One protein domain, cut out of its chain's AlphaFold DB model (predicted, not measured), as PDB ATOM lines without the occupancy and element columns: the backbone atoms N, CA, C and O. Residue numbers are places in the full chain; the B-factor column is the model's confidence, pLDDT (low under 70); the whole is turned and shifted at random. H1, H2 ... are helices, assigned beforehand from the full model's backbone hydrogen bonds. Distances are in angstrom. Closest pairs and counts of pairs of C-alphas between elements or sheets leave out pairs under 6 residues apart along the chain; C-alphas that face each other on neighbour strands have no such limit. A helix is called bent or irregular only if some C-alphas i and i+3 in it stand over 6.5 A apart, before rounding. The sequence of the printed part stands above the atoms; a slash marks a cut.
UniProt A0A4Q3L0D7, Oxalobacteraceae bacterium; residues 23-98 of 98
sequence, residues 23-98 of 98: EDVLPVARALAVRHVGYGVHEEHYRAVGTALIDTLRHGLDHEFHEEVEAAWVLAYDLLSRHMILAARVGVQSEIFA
ATOM      1  N   GLU A  23     176.575 206.006 207.097       74.56
ATOM      2  CA  GLU A  23     177.790 206.191 206.298       74.56
ATOM      3  C   GLU A  23     179.067 206.324 207.142       74.56
ATOM      4  O   GLU A  23     180.107 205.789 206.751       74.56
ATOM      5  N   ASP A  24     178.983 206.929 208.330       79.00
ATOM      6  CA  ASP A  24     180.104 207.057 209.270       79.00
ATOM      7  C   ASP A  24     180.430 205.715 209.955       79.00
ATOM      8  O   ASP A  24     181.562 205.461 210.376       79.00
ATOM      9  N   VAL A  25     179.440 204.825 210.055       75.62
ATOM     10  CA  VAL A  25     179.540 203.523 210.732       75.62
ATOM     11  C   VAL A  25     180.049 202.439 209.791       75.62
ATOM     12  O   VAL A  25     180.759 201.530 210.232       75.62
ATOM     13  N   LEU A  26     179.727 202.521 208.494       79.56
ATOM     14  CA  LEU A  26     180.065 201.485 207.511       79.56
ATOM     15  C   LEU A  26     181.564 201.114 207.496       79.56
ATOM     16  O   LEU A  26     181.867 199.916 207.478       79.56
ATOM     17  N   PRO A  27     182.529 202.059 207.551       82.50
ATOM     18  CA  PRO A  27     183.952 201.711 207.575       82.50
ATOM     19  C   PRO A  27     184.350 200.913 208.823       82.50
ATOM     20  O   PRO A  27     185.092 199.930 208.732       82.50
ATOM     21  N   VAL A  28     183.819 201.291 209.989       81.50
ATOM     22  CA  VAL A  28     184.091 200.610 211.263       81.50
ATOM     23  C   VAL A  28     183.443 199.225 211.281       81.50
ATOM     24  O   VAL A  28     184.090 198.247 211.667       81.50
ATOM     25  N   ALA A  29     182.201 199.116 210.801       82.38
ATOM     26  CA  ALA A  29     181.482 197.853 210.662       82.38
ATOM     27  C   ALA A  29     182.209 196.887 209.715       82.38
ATOM     28  O   ALA A  29     182.339 195.703 210.021       82.38
ATOM     29  N   ARG A  30     182.770 197.387 208.607       84.44
ATOM     30  CA  ARG A  30     183.588 196.596 207.675       84.44
ATOM     31  C   ARG A  30     184.850 196.046 208.340       84.44
ATOM     32  O   ARG A  30     185.117 194.851 208.245       84.44
ATOM     33  N   ALA A  31     185.603 196.882 209.057       84.19
ATOM     34  CA  ALA A  31     186.787 196.432 209.795       84.19
ATOM     35  C   ALA A  31     186.430 195.435 210.915       84.19
ATOM     36  O   ALA A  31     187.192 194.521 211.240       84.19
ATOM     37  N   LEU A  32     185.259 195.591 211.536       83.31
ATOM     38  CA  LEU A  32     184.727 194.631 212.498       83.31
ATOM     39  C   LEU A  32     184.346 193.299 211.841       83.31
ATOM     40  O   LEU A  32     184.652 192.255 212.412       83.31
ATOM     41  N   ALA A  33     183.751 193.326 210.648       85.44
ATOM     42  CA  ALA A  33     183.346 192.138 209.904       85.44
ATOM     43  C   ALA A  33     184.531 191.233 209.541       85.44
ATOM     44  O   ALA A  33     184.458 190.025 209.741       85.44
ATOM     45  N   VAL A  34     185.650 191.810 209.092       86.12
ATOM     46  CA  VAL A  34     186.876 191.043 208.791       86.12
ATOM     47  C   VAL A  34     187.401 190.334 210.043       86.12
ATOM     48  O   VAL A  34     187.699 189.144 210.014       86.12
ATOM     49  N   ARG A  35     187.428 191.026 211.188       86.06
ATOM     50  CA  ARG A  35     187.820 190.412 212.469       86.06
ATOM     51  C   ARG A  35     186.862 189.301 212.904       86.06
ATOM     52  O   ARG A  35     187.316 188.297 213.438       86.06
ATOM     53  N   HIS A  36     185.560 189.459 212.646       86.31
ATOM     54  CA  HIS A  36     184.549 188.442 212.954       86.31
ATOM     55  C   HIS A  36     184.796 187.130 212.200       86.31
ATOM     56  O   HIS A  36     184.596 186.066 212.784       86.31
ATOM     57  N   VAL A  37     185.300 187.185 210.961       87.12
ATOM     58  CA  VAL A  37     185.731 185.976 210.236       87.12
ATOM     59  C   VAL A  37     186.845 185.261 211.003       87.12
ATOM     60  O   VAL A  37     186.741 184.064 211.253       87.12
ATOM     61  N   GLY A  38     187.862 185.999 211.458       83.81
ATOM     62  CA  GLY A  38     188.960 185.448 212.262       83.81
ATOM     63  C   GLY A  38     188.523 184.854 213.607       83.81
ATOM     64  O   GLY A  38     189.214 184.001 214.156       83.81
ATOM     65  N   TYR A  39     187.363 185.259 214.132       87.38
ATOM     66  CA  TYR A  39     186.764 184.683 215.343       87.38
ATOM     67  C   TYR A  39     185.917 183.429 215.073       87.38
ATOM     68  O   TYR A  39     185.387 182.849 216.017       87.38
ATOM     69  N   GLY A  40     185.769 183.010 213.813       87.69
ATOM     70  CA  GLY A  40     184.913 181.887 213.425       87.69
ATOM     71  C   GLY A  40     183.426 182.242 213.381       87.69
ATOM     72  O   GLY A  40     182.572 181.378 213.566       87.69
ATOM     73  N   VAL A  41     183.080 183.520 213.183       89.38
ATOM     74  CA  VAL A  41     181.676 183.925 213.072       89.38
ATOM     75  C   VAL A  41     181.135 183.589 211.683       89.38
ATOM     76  O   VAL A  41     181.657 184.052 210.671       89.38
ATOM     77  N   HIS A  42     180.035 182.839 211.652       88.88
ATOM     78  CA  HIS A  42     179.282 182.493 210.454       88.88
ATOM     79  C   HIS A  42     177.998 183.321 210.332       88.88
ATOM     80  O   HIS A  42     177.510 183.902 211.302       88.88
ATOM     81  N   GLU A  43     177.417 183.354 209.132       89.44
ATOM     82  CA  GLU A  43     176.185 184.103 208.841       89.44
ATOM     83  C   GLU A  43     175.014 183.694 209.747       89.44
ATOM     84  O   GLU A  43     174.231 184.537 210.181       89.44
ATOM     85  N   GLU A  44     174.929 182.410 210.102       90.75
ATOM     86  CA  GLU A  44     173.913 181.878 211.017       90.75
ATOM     87  C   GLU A  44     173.987 182.477 212.429       90.75
ATOM     88  O   GLU A  44     172.953 182.653 213.076       90.75
ATOM     89  N   HIS A  45     175.178 182.882 212.883       91.56
ATOM     90  CA  HIS A  45     175.344 183.515 214.188       91.56
ATOM     91  C   HIS A  45     174.678 184.895 214.232       91.56
ATOM     92  O   HIS A  45     174.106 185.258 215.258       91.56
ATOM     93  N   TYR A  46     174.668 185.643 213.122       90.19
ATOM     94  CA  TYR A  46     173.968 186.930 213.060       90.19
ATOM     95  C   TYR A  46     172.460 186.747 213.232       90.19
ATOM     96  O   TYR A  46     171.821 187.555 213.902       90.19
ATOM     97  N   ARG A  47     171.874 185.672 212.694       91.12
ATOM     98  CA  ARG A  47     170.449 185.391 212.912       91.12
ATOM     99  C   ARG A  47     170.162 185.123 214.389       91.12
ATOM    100  O   ARG A  47     169.258 185.738 214.944       91.12
ATOM    101  N   ALA A  48     170.952 184.255 215.021       92.38
ATOM    102  CA  ALA A  48     170.783 183.915 216.433       92.38
ATOM    103  C   ALA A  48     170.925 185.143 217.350       92.38
ATOM    104  O   ALA A  48     170.107 185.343 218.247       92.38
ATOM    105  N   VAL A  49     171.923 185.996 217.090       89.81
ATOM    106  CA  VAL A  49     172.137 187.240 217.844       89.81
ATOM    107  C   VAL A  49     170.986 188.224 217.642       89.81
ATOM    108  O   VAL A  49     170.559 188.838 218.613       89.81
ATOM    109  N   GLY A  50     170.450 188.348 216.425       90.94
ATOM    110  CA  GLY A  50     169.319 189.232 216.145       90.94
ATOM    111  C   GLY A  50     168.079 188.842 216.939       90.94
ATOM    112  O   GLY A  50     167.498 189.682 217.618       90.94
ATOM    113  N   THR A  51     167.725 187.555 216.930       93.25
ATOM    114  CA  THR A  51     166.613 187.039 217.739       93.25
ATOM    115  C   THR A  51     166.840 187.301 219.225       93.25
ATOM    116  O   THR A  51     165.990 187.901 219.876       93.25
ATOM    117  N   ALA A  52     168.018 186.945 219.750       91.62
ATOM    118  CA  ALA A  52     168.332 187.148 221.160       91.62
ATOM    119  C   ALA A  52     168.322 188.631 221.567       91.62
ATOM    120  O   ALA A  52     167.897 188.957 222.675       91.62
ATOM    121  N   LEU A  53     168.773 189.536 220.693       88.06
ATOM    122  CA  LEU A  53     168.758 190.978 220.930       88.06
ATOM    123  C   LEU A  53     167.327 191.503 221.043       88.06
ATOM    124  O   LEU A  53     167.007 192.155 222.035       88.06
ATOM    125  N   ILE A  54     166.474 191.200 220.061       92.38
ATOM    126  CA  ILE A  54     165.079 191.655 220.060       92.38
ATOM    127  C   ILE A  54     164.328 191.085 221.262       92.38
ATOM    128  O   ILE A  54     163.643 191.831 221.958       92.38
ATOM    129  N   ASP A  55     164.523 189.803 221.578       93.62
ATOM    130  CA  ASP A  55     163.936 189.199 222.773       93.62
ATOM    131  C   ASP A  55     164.432 189.896 224.044       93.62
ATOM    132  O   ASP A  55     163.636 190.210 224.926       93.62
ATOM    133  N   THR A  56     165.727 190.195 224.146       89.19
ATOM    134  CA  THR A  56     166.292 190.887 225.316       89.19
ATOM    135  C   THR A  56     165.713 192.292 225.477       89.19
ATOM    136  O   THR A  56     165.390 192.687 226.596       89.19
ATOM    137  N   LEU A  57     165.558 193.044 224.384       87.50
ATOM    138  CA  LEU A  57     164.972 194.385 224.410       87.50
ATOM    139  C   LEU A  57     163.492 194.337 224.792       87.50
ATOM    140  O   LEU A  57     163.082 195.092 225.669       87.50
ATOM    141  N   ARG A  58     162.727 193.390 224.232       91.69
ATOM    142  CA  ARG A  58     161.318 193.166 224.590       91.69
ATOM    143  C   ARG A  58     161.154 192.899 226.085       91.69
ATOM    144  O   ARG A  58     160.293 193.492 226.720       91.69
ATOM    145  N   HIS A  59     162.001 192.047 226.663       89.69
ATOM    146  CA  HIS A  59     161.960 191.763 228.102       89.69
ATOM    147  C   HIS A  59     162.466 192.929 228.965       89.69
ATOM    148  O   HIS A  59     162.000 193.095 230.089       89.69
ATOM    149  N   GLY A  60     163.455 193.693 228.492       87.38
ATOM    150  CA  GLY A  60     164.122 194.728 229.285       87.38
ATOM    151  C   GLY A  60     163.405 196.077 229.311       87.38
ATOM    152  O   GLY A  60     163.473 196.772 230.321       87.38
ATOM    153  N   LEU A  61     162.749 196.444 228.212       87.56
ATOM    154  CA  LEU A  61     162.048 197.720 228.043       87.56
ATOM    155  C   LEU A  61     160.530 197.583 228.233       87.56
ATOM    156  O   LEU A  61     159.858 198.585 228.459       87.56
ATOM    157  N   ASP A  62     160.000 196.355 228.190       89.62
ATOM    158  CA  ASP A  62     158.590 196.051 228.455       89.62
ATOM    159  C   ASP A  62     157.652 196.970 227.642       89.62
ATOM    160  O   ASP A  62     157.703 196.964 226.412       89.62
ATOM    161  N   HIS A  63     156.834 197.800 228.293       89.75
ATOM    162  CA  HIS A  63     155.902 198.718 227.635       89.75
ATOM    163  C   HIS A  63     156.570 199.819 226.790       89.75
ATOM    164  O   HIS A  63     155.917 200.368 225.902       89.75
ATOM    165  N   GLU A  64     157.846 200.142 227.026       89.31
ATOM    166  CA  GLU A  64     158.601 201.084 226.187       89.31
ATOM    167  C   GLU A  64     159.052 200.447 224.857       89.31
ATOM    168  O   GLU A  64     159.352 201.162 223.902       89.31
ATOM    169  N   PHE A  65     159.043 199.112 224.738       91.81
ATOM    170  CA  PHE A  65     159.336 198.396 223.490       91.81
ATOM    171  C   PHE A  65     158.076 198.205 222.635       91.81
ATOM    172  O   PHE A  65     157.650 197.086 222.341       91.81
ATOM    173  N   HIS A  66     157.449 199.318 222.265       92.56
ATOM    174  CA  HIS A  66     156.268 199.315 221.407       92.56
ATOM    175  C   HIS A  66     156.615 199.019 219.935       92.56
ATOM    176  O   HIS A  66     157.778 199.018 219.539       92.56
ATOM    177  N   GLU A  67     155.592 198.781 219.107       93.25
ATOM    178  CA  GLU A  67     155.730 198.286 217.725       93.25
ATOM    179  C   GLU A  67     156.703 199.107 216.860       93.25
ATOM    180  O   GLU A  67     157.536 198.544 216.155       93.25
ATOM    181  N   GLU A  68     156.641 200.435 216.950       89.56
ATOM    182  CA  GLU A  68     157.551 201.329 216.220       89.56
ATOM    183  C   GLU A  68     159.018 201.165 216.655       89.56
ATOM    184  O   GLU A  68     159.915 201.122 215.811       89.56
ATOM    185  N   VAL A  69     159.267 201.002 217.959       87.19
ATOM    186  CA  VAL A  69     160.613 200.773 218.505       87.19
ATOM    187  C   VAL A  69     161.119 199.394 218.084       87.19
ATOM    188  O   VAL A  69     162.256 199.274 217.630       87.19
ATOM    189  N   GLU A  70     160.278 198.360 218.161       91.25
ATOM    190  CA  GLU A  70     160.623 197.016 217.688       91.25
ATOM    191  C   GLU A  70     161.000 197.030 216.199       91.25
ATOM    192  O   GLU A  70     162.059 196.521 215.823       91.25
ATOM    193  N   ALA A  71     160.186 197.673 215.356       89.75
ATOM    194  CA  ALA A  71     160.445 197.795 213.926       89.75
ATOM    195  C   ALA A  71     161.769 198.520 213.636       89.75
ATOM    196  O   ALA A  71     162.551 198.058 212.799       89.75
ATOM    197  N   ALA A  72     162.059 199.610 214.353       85.94
ATOM    198  CA  ALA A  72     163.311 200.348 214.211       85.94
ATOM    199  C   ALA A  72     164.531 199.479 214.558       85.94
ATOM    200  O   ALA A  72     165.488 199.422 213.782       85.94
ATOM    201  N   TRP A  73     164.486 198.737 215.669       87.44
ATOM    202  CA  TRP A  73     165.570 197.836 216.074       87.44
ATOM    203  C   TRP A  73     165.776 196.671 215.101       87.44
ATOM    204  O   TRP A  73     166.919 196.317 214.802       87.44
ATOM    205  N   VAL A  74     164.695 196.090 214.573       91.12
ATOM    206  CA  VAL A  74     164.775 195.019 213.567       91.12
ATOM    207  C   VAL A  74     165.437 195.527 212.287       91.12
ATOM    208  O   VAL A  74     166.367 194.890 211.789       91.12
ATOM    209  N   LEU A  75     165.008 196.684 211.775       87.31
ATOM    210  CA  LEU A  75     165.580 197.291 210.568       87.31
ATOM    211  C   LEU A  75     167.054 197.659 210.760       87.31
ATOM    212  O   LEU A  75     167.885 197.354 209.902       87.31
ATOM    213  N   ALA A  76     167.386 198.262 211.901       83.88
ATOM    214  CA  ALA A  76     168.748 198.616 212.277       83.88
ATOM    215  C   ALA A  76     169.690 197.411 212.244       83.88
ATOM    216  O   ALA A  76     170.762 197.437 211.629       83.88
ATOM    217  N   TYR A  77     169.271 196.338 212.914       87.75
ATOM    218  CA  TYR A  77     170.058 195.127 213.038       87.75
ATOM    219  C   TYR A  77     170.209 194.408 211.693       87.75
ATOM    220  O   TYR A  77     171.308 193.959 211.351       87.75
ATOM    221  N   ASP A  78     169.138 194.317 210.902       88.88
ATOM    222  CA  ASP A  78     169.174 193.713 209.566       88.88
ATOM    223  C   ASP A  78     170.131 194.474 208.634       88.88
ATOM    224  O   ASP A  78     170.985 193.861 207.992       88.88
ATOM    225  N   LEU A  79     170.080 195.810 208.626       86.81
ATOM    226  CA  LEU A  79     170.970 196.632 207.805       86.81
ATOM    227  C   LEU A  79     172.445 196.428 208.176       86.81
ATOM    228  O   LEU A  79     173.277 196.162 207.300       86.81
ATOM    229  N   LEU A  80     172.772 196.506 209.470       84.50
ATOM    230  CA  LEU A  80     174.141 196.312 209.949       84.50
ATOM    231  C   LEU A  80     174.645 194.898 209.649       84.50
ATOM    232  O   LEU A  80     175.738 194.732 209.103       84.50
ATOM    233  N   SER A  81     173.862 193.879 210.006       89.44
ATOM    234  CA  SER A  81     174.263 192.479 209.848       89.44
ATOM    235  C   SER A  81     174.489 192.125 208.380       89.44
ATOM    236  O   SER A  81     175.515 191.529 208.054       89.44
ATOM    237  N   ARG A  82     173.623 192.579 207.466       89.75
ATOM    238  CA  ARG A  82     173.834 192.417 206.018       89.75
ATOM    239  C   ARG A  82     175.103 193.102 205.544       89.75
ATOM    240  O   ARG A  82     175.859 192.501 204.780       89.75
ATOM    241  N   HIS A  83     175.364 194.328 205.997       87.88
ATOM    242  CA  HIS A  83     176.589 195.032 205.631       87.88
ATOM    243  C   HIS A  83     177.835 194.269 206.093       87.88
ATOM    244  O   HIS A  83     178.773 194.094 205.315       87.88
ATOM    245  N   MET A  84     177.833 193.762 207.328       88.56
ATOM    246  CA  MET A  84     178.942 192.977 207.871       88.56
ATOM    247  C   MET A  84     179.126 191.647 207.134       88.56
ATOM    248  O   MET A  84     180.252 191.307 206.780       88.56
ATOM    249  N   ILE A  85     178.048 190.923 206.829       90.88
ATOM    250  CA  ILE A  85     178.106 189.674 206.054       90.88
ATOM    251  C   ILE A  85     178.706 189.926 204.664       90.88
ATOM    252  O   ILE A  85     179.620 189.215 204.241       90.88
ATOM    253  N   LEU A  86     178.250 190.964 203.958       90.31
ATOM    254  CA  LEU A  86     178.790 191.330 202.646       90.31
ATOM    255  C   LEU A  86     180.265 191.742 202.731       90.31
ATOM    256  O   LEU A  86     181.078 191.293 201.923       90.31
ATOM    257  N   ALA A  87     180.627 192.555 203.723       87.38
ATOM    258  CA  ALA A  87     182.004 192.967 203.968       87.38
ATOM    259  C   ALA A  87     182.929 191.775 204.256       87.38
ATOM    260  O   ALA A  87     184.032 191.723 203.716       87.38
ATOM    261  N   ALA A  88     182.470 190.810 205.057       86.38
ATOM    262  CA  ALA A  88     183.203 189.586 205.357       86.38
ATOM    263  C   ALA A  88     183.439 188.746 204.094       86.38
ATOM    264  O   ALA A  88     184.563 188.322 203.845       86.38
ATOM    265  N   ARG A  89     182.413 188.574 203.248       85.75
ATOM    266  CA  ARG A  89     182.539 187.852 201.969       85.75
ATOM    267  C   ARG A  89     183.565 188.501 201.036       85.75
ATOM    268  O   ARG A  89     184.398 187.794 200.481       85.75
ATOM    269  N   VAL A  90     183.533 189.831 200.883       78.12
ATOM    270  CA  VAL A  90     184.487 190.571 200.031       78.12
ATOM    271  C   VAL A  90     185.908 190.533 200.599       78.12
ATOM    272  O   VAL A  90     186.859 190.342 199.843       78.12
ATOM    273  N   GLY A  91     186.063 190.685 201.918       66.50
ATOM    274  CA  GLY A  91     187.361 190.597 202.594       66.50
ATOM    275  C   GLY A  91     188.028 189.238 202.383       66.50
ATOM    276  O   GLY A  91     189.165 189.185 201.927       66.50
ATOM    277  N   VAL A  92     187.278 188.150 202.588       59.09
ATOM    278  CA  VAL A  92     187.751 186.776 202.343       59.09
ATOM    279  C   VAL A  92     188.145 186.569 200.881       59.09
ATOM    280  O   VAL A  92     189.163 185.954 200.588       59.09
ATOM    281  N   GLN A  93     187.366 187.109 199.942       58.72
ATOM    282  CA  GLN A  93     187.661 186.981 198.515       58.72
ATOM    283  C   GLN A  93     188.943 187.733 198.126       58.72
ATOM    284  O   GLN A  93     189.697 187.255 197.290       58.72
ATOM    285  N   SER A  94     189.217 188.869 198.770       59.78
ATOM    286  CA  SER A  94     190.421 189.674 198.530       59.78
ATOM    287  C   SER A  94     191.699 188.989 199.035       59.78
ATOM    288  O   SER A  94     192.737 189.129 198.403       59.78
ATOM    289  N   GLU A  95     191.622 188.220 200.127       56.41
ATOM    290  CA  GLU A  95     192.747 187.433 200.663       56.41
ATOM    291  C   GLU A  95     193.050 186.168 199.842       56.41
ATOM    292  O   GLU A  95     194.178 185.695 199.845       56.41
ATOM    293  N   ILE A  96     192.072 185.623 199.112       58.12
ATOM    294  CA  ILE A  96     192.269 184.440 198.248       58.12
ATOM    295  C   ILE A  96     193.053 184.781 196.966       58.12
ATOM    296  O   ILE A  96     193.688 183.903 196.384       58.12
ATOM    297  N   PHE A  97     193.003 186.036 196.512       52.00
ATOM    298  CA  PHE A  97     193.654 186.500 195.279       52.00
ATOM    299  C   PHE A  97     194.885 187.399 195.517       52.00
ATOM    300  O   PHE A  97     195.397 187.969 194.550       52.00
ATOM    301  N   ALA A  98     195.342 187.541 196.767       50.19
ATOM    302  CA  ALA A  98     196.549 188.279 197.161       50.19
ATOM    303  C   ALA A  98     197.700 187.318 197.489       50.19
ATOM    304  O   ALA A  98     198.854 187.660 197.141       50.19
TER     305      ALA A  98
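AT A GLANCE: This is residues 23 to 98 of the 98 residues of a protein of Oxalobacteraceae bacterium (UniProt A0A4Q3L0D7). One long helix, H3, is the spine of a rod; H2 folds back along its first part as a helical hairpin, and H1 crosses its later part steeply. Residues 59 to 64 at the end of H2 stick out near one end of the rod, and residues 93 to 98 stick out at the other. The printed part has 76 residues with three named helices in the order H1, H2, H3 and no named strand; the class is all helix. The whole is loose, with a radius of gyration of the C-alphas of 14.7 A and spans of 52 by 25 by 13 A.

HOW THE PARTS SIT: Start with H3, residues 67 to 96, the longest helix. H2, residues 43 to 64, touches it; look at Tyr 46 and Ser 81, whose C-alphas are the closest at 6.4 A. This hairpin has a shallow tilt of 21 degrees, and its helices run opposite ways. H2 has a kink of 46 degrees near residue 58. H1, residues 23 to 38, touches H3 at residues 80 to 92 alone; the closest C-alphas, of Ala 33 and Met 84, are 4.9 A apart. Their tilt is steep, 58 degrees, and they run the same way. H1 and H2 are apart. In H3 each O i to N i+4 pair is within hydrogen-bond range; in H1 9 of 12 are, in H2 15 of 18.

IN THESE COORDINATES: Find C-alpha 67 at (155.730, 198.286, 217.725); from there H3 runs 43.7 A to C-alpha 96 at (192.269, 184.440, 198.248). H2 spans 30.0 A from C-alpha 43 to C-alpha 64 and is irregular, with C-alphas 60 and 63 9.3 A apart. H1 begins at C-alpha 23, (177.790, 206.191, 206.298), and spans 24.3 A; it is only just irregular, with C-alphas 24 and 27 6.8 A apart.

THE WHOLE: The C-alphas farthest apart are those of His 63 and Ala 98, 51.9 A. The printed part has no cut, and both links are tight. Look for low confidence at residues 91 to 98, where pLDDT is under 70; the mean of the printed part is 84.4.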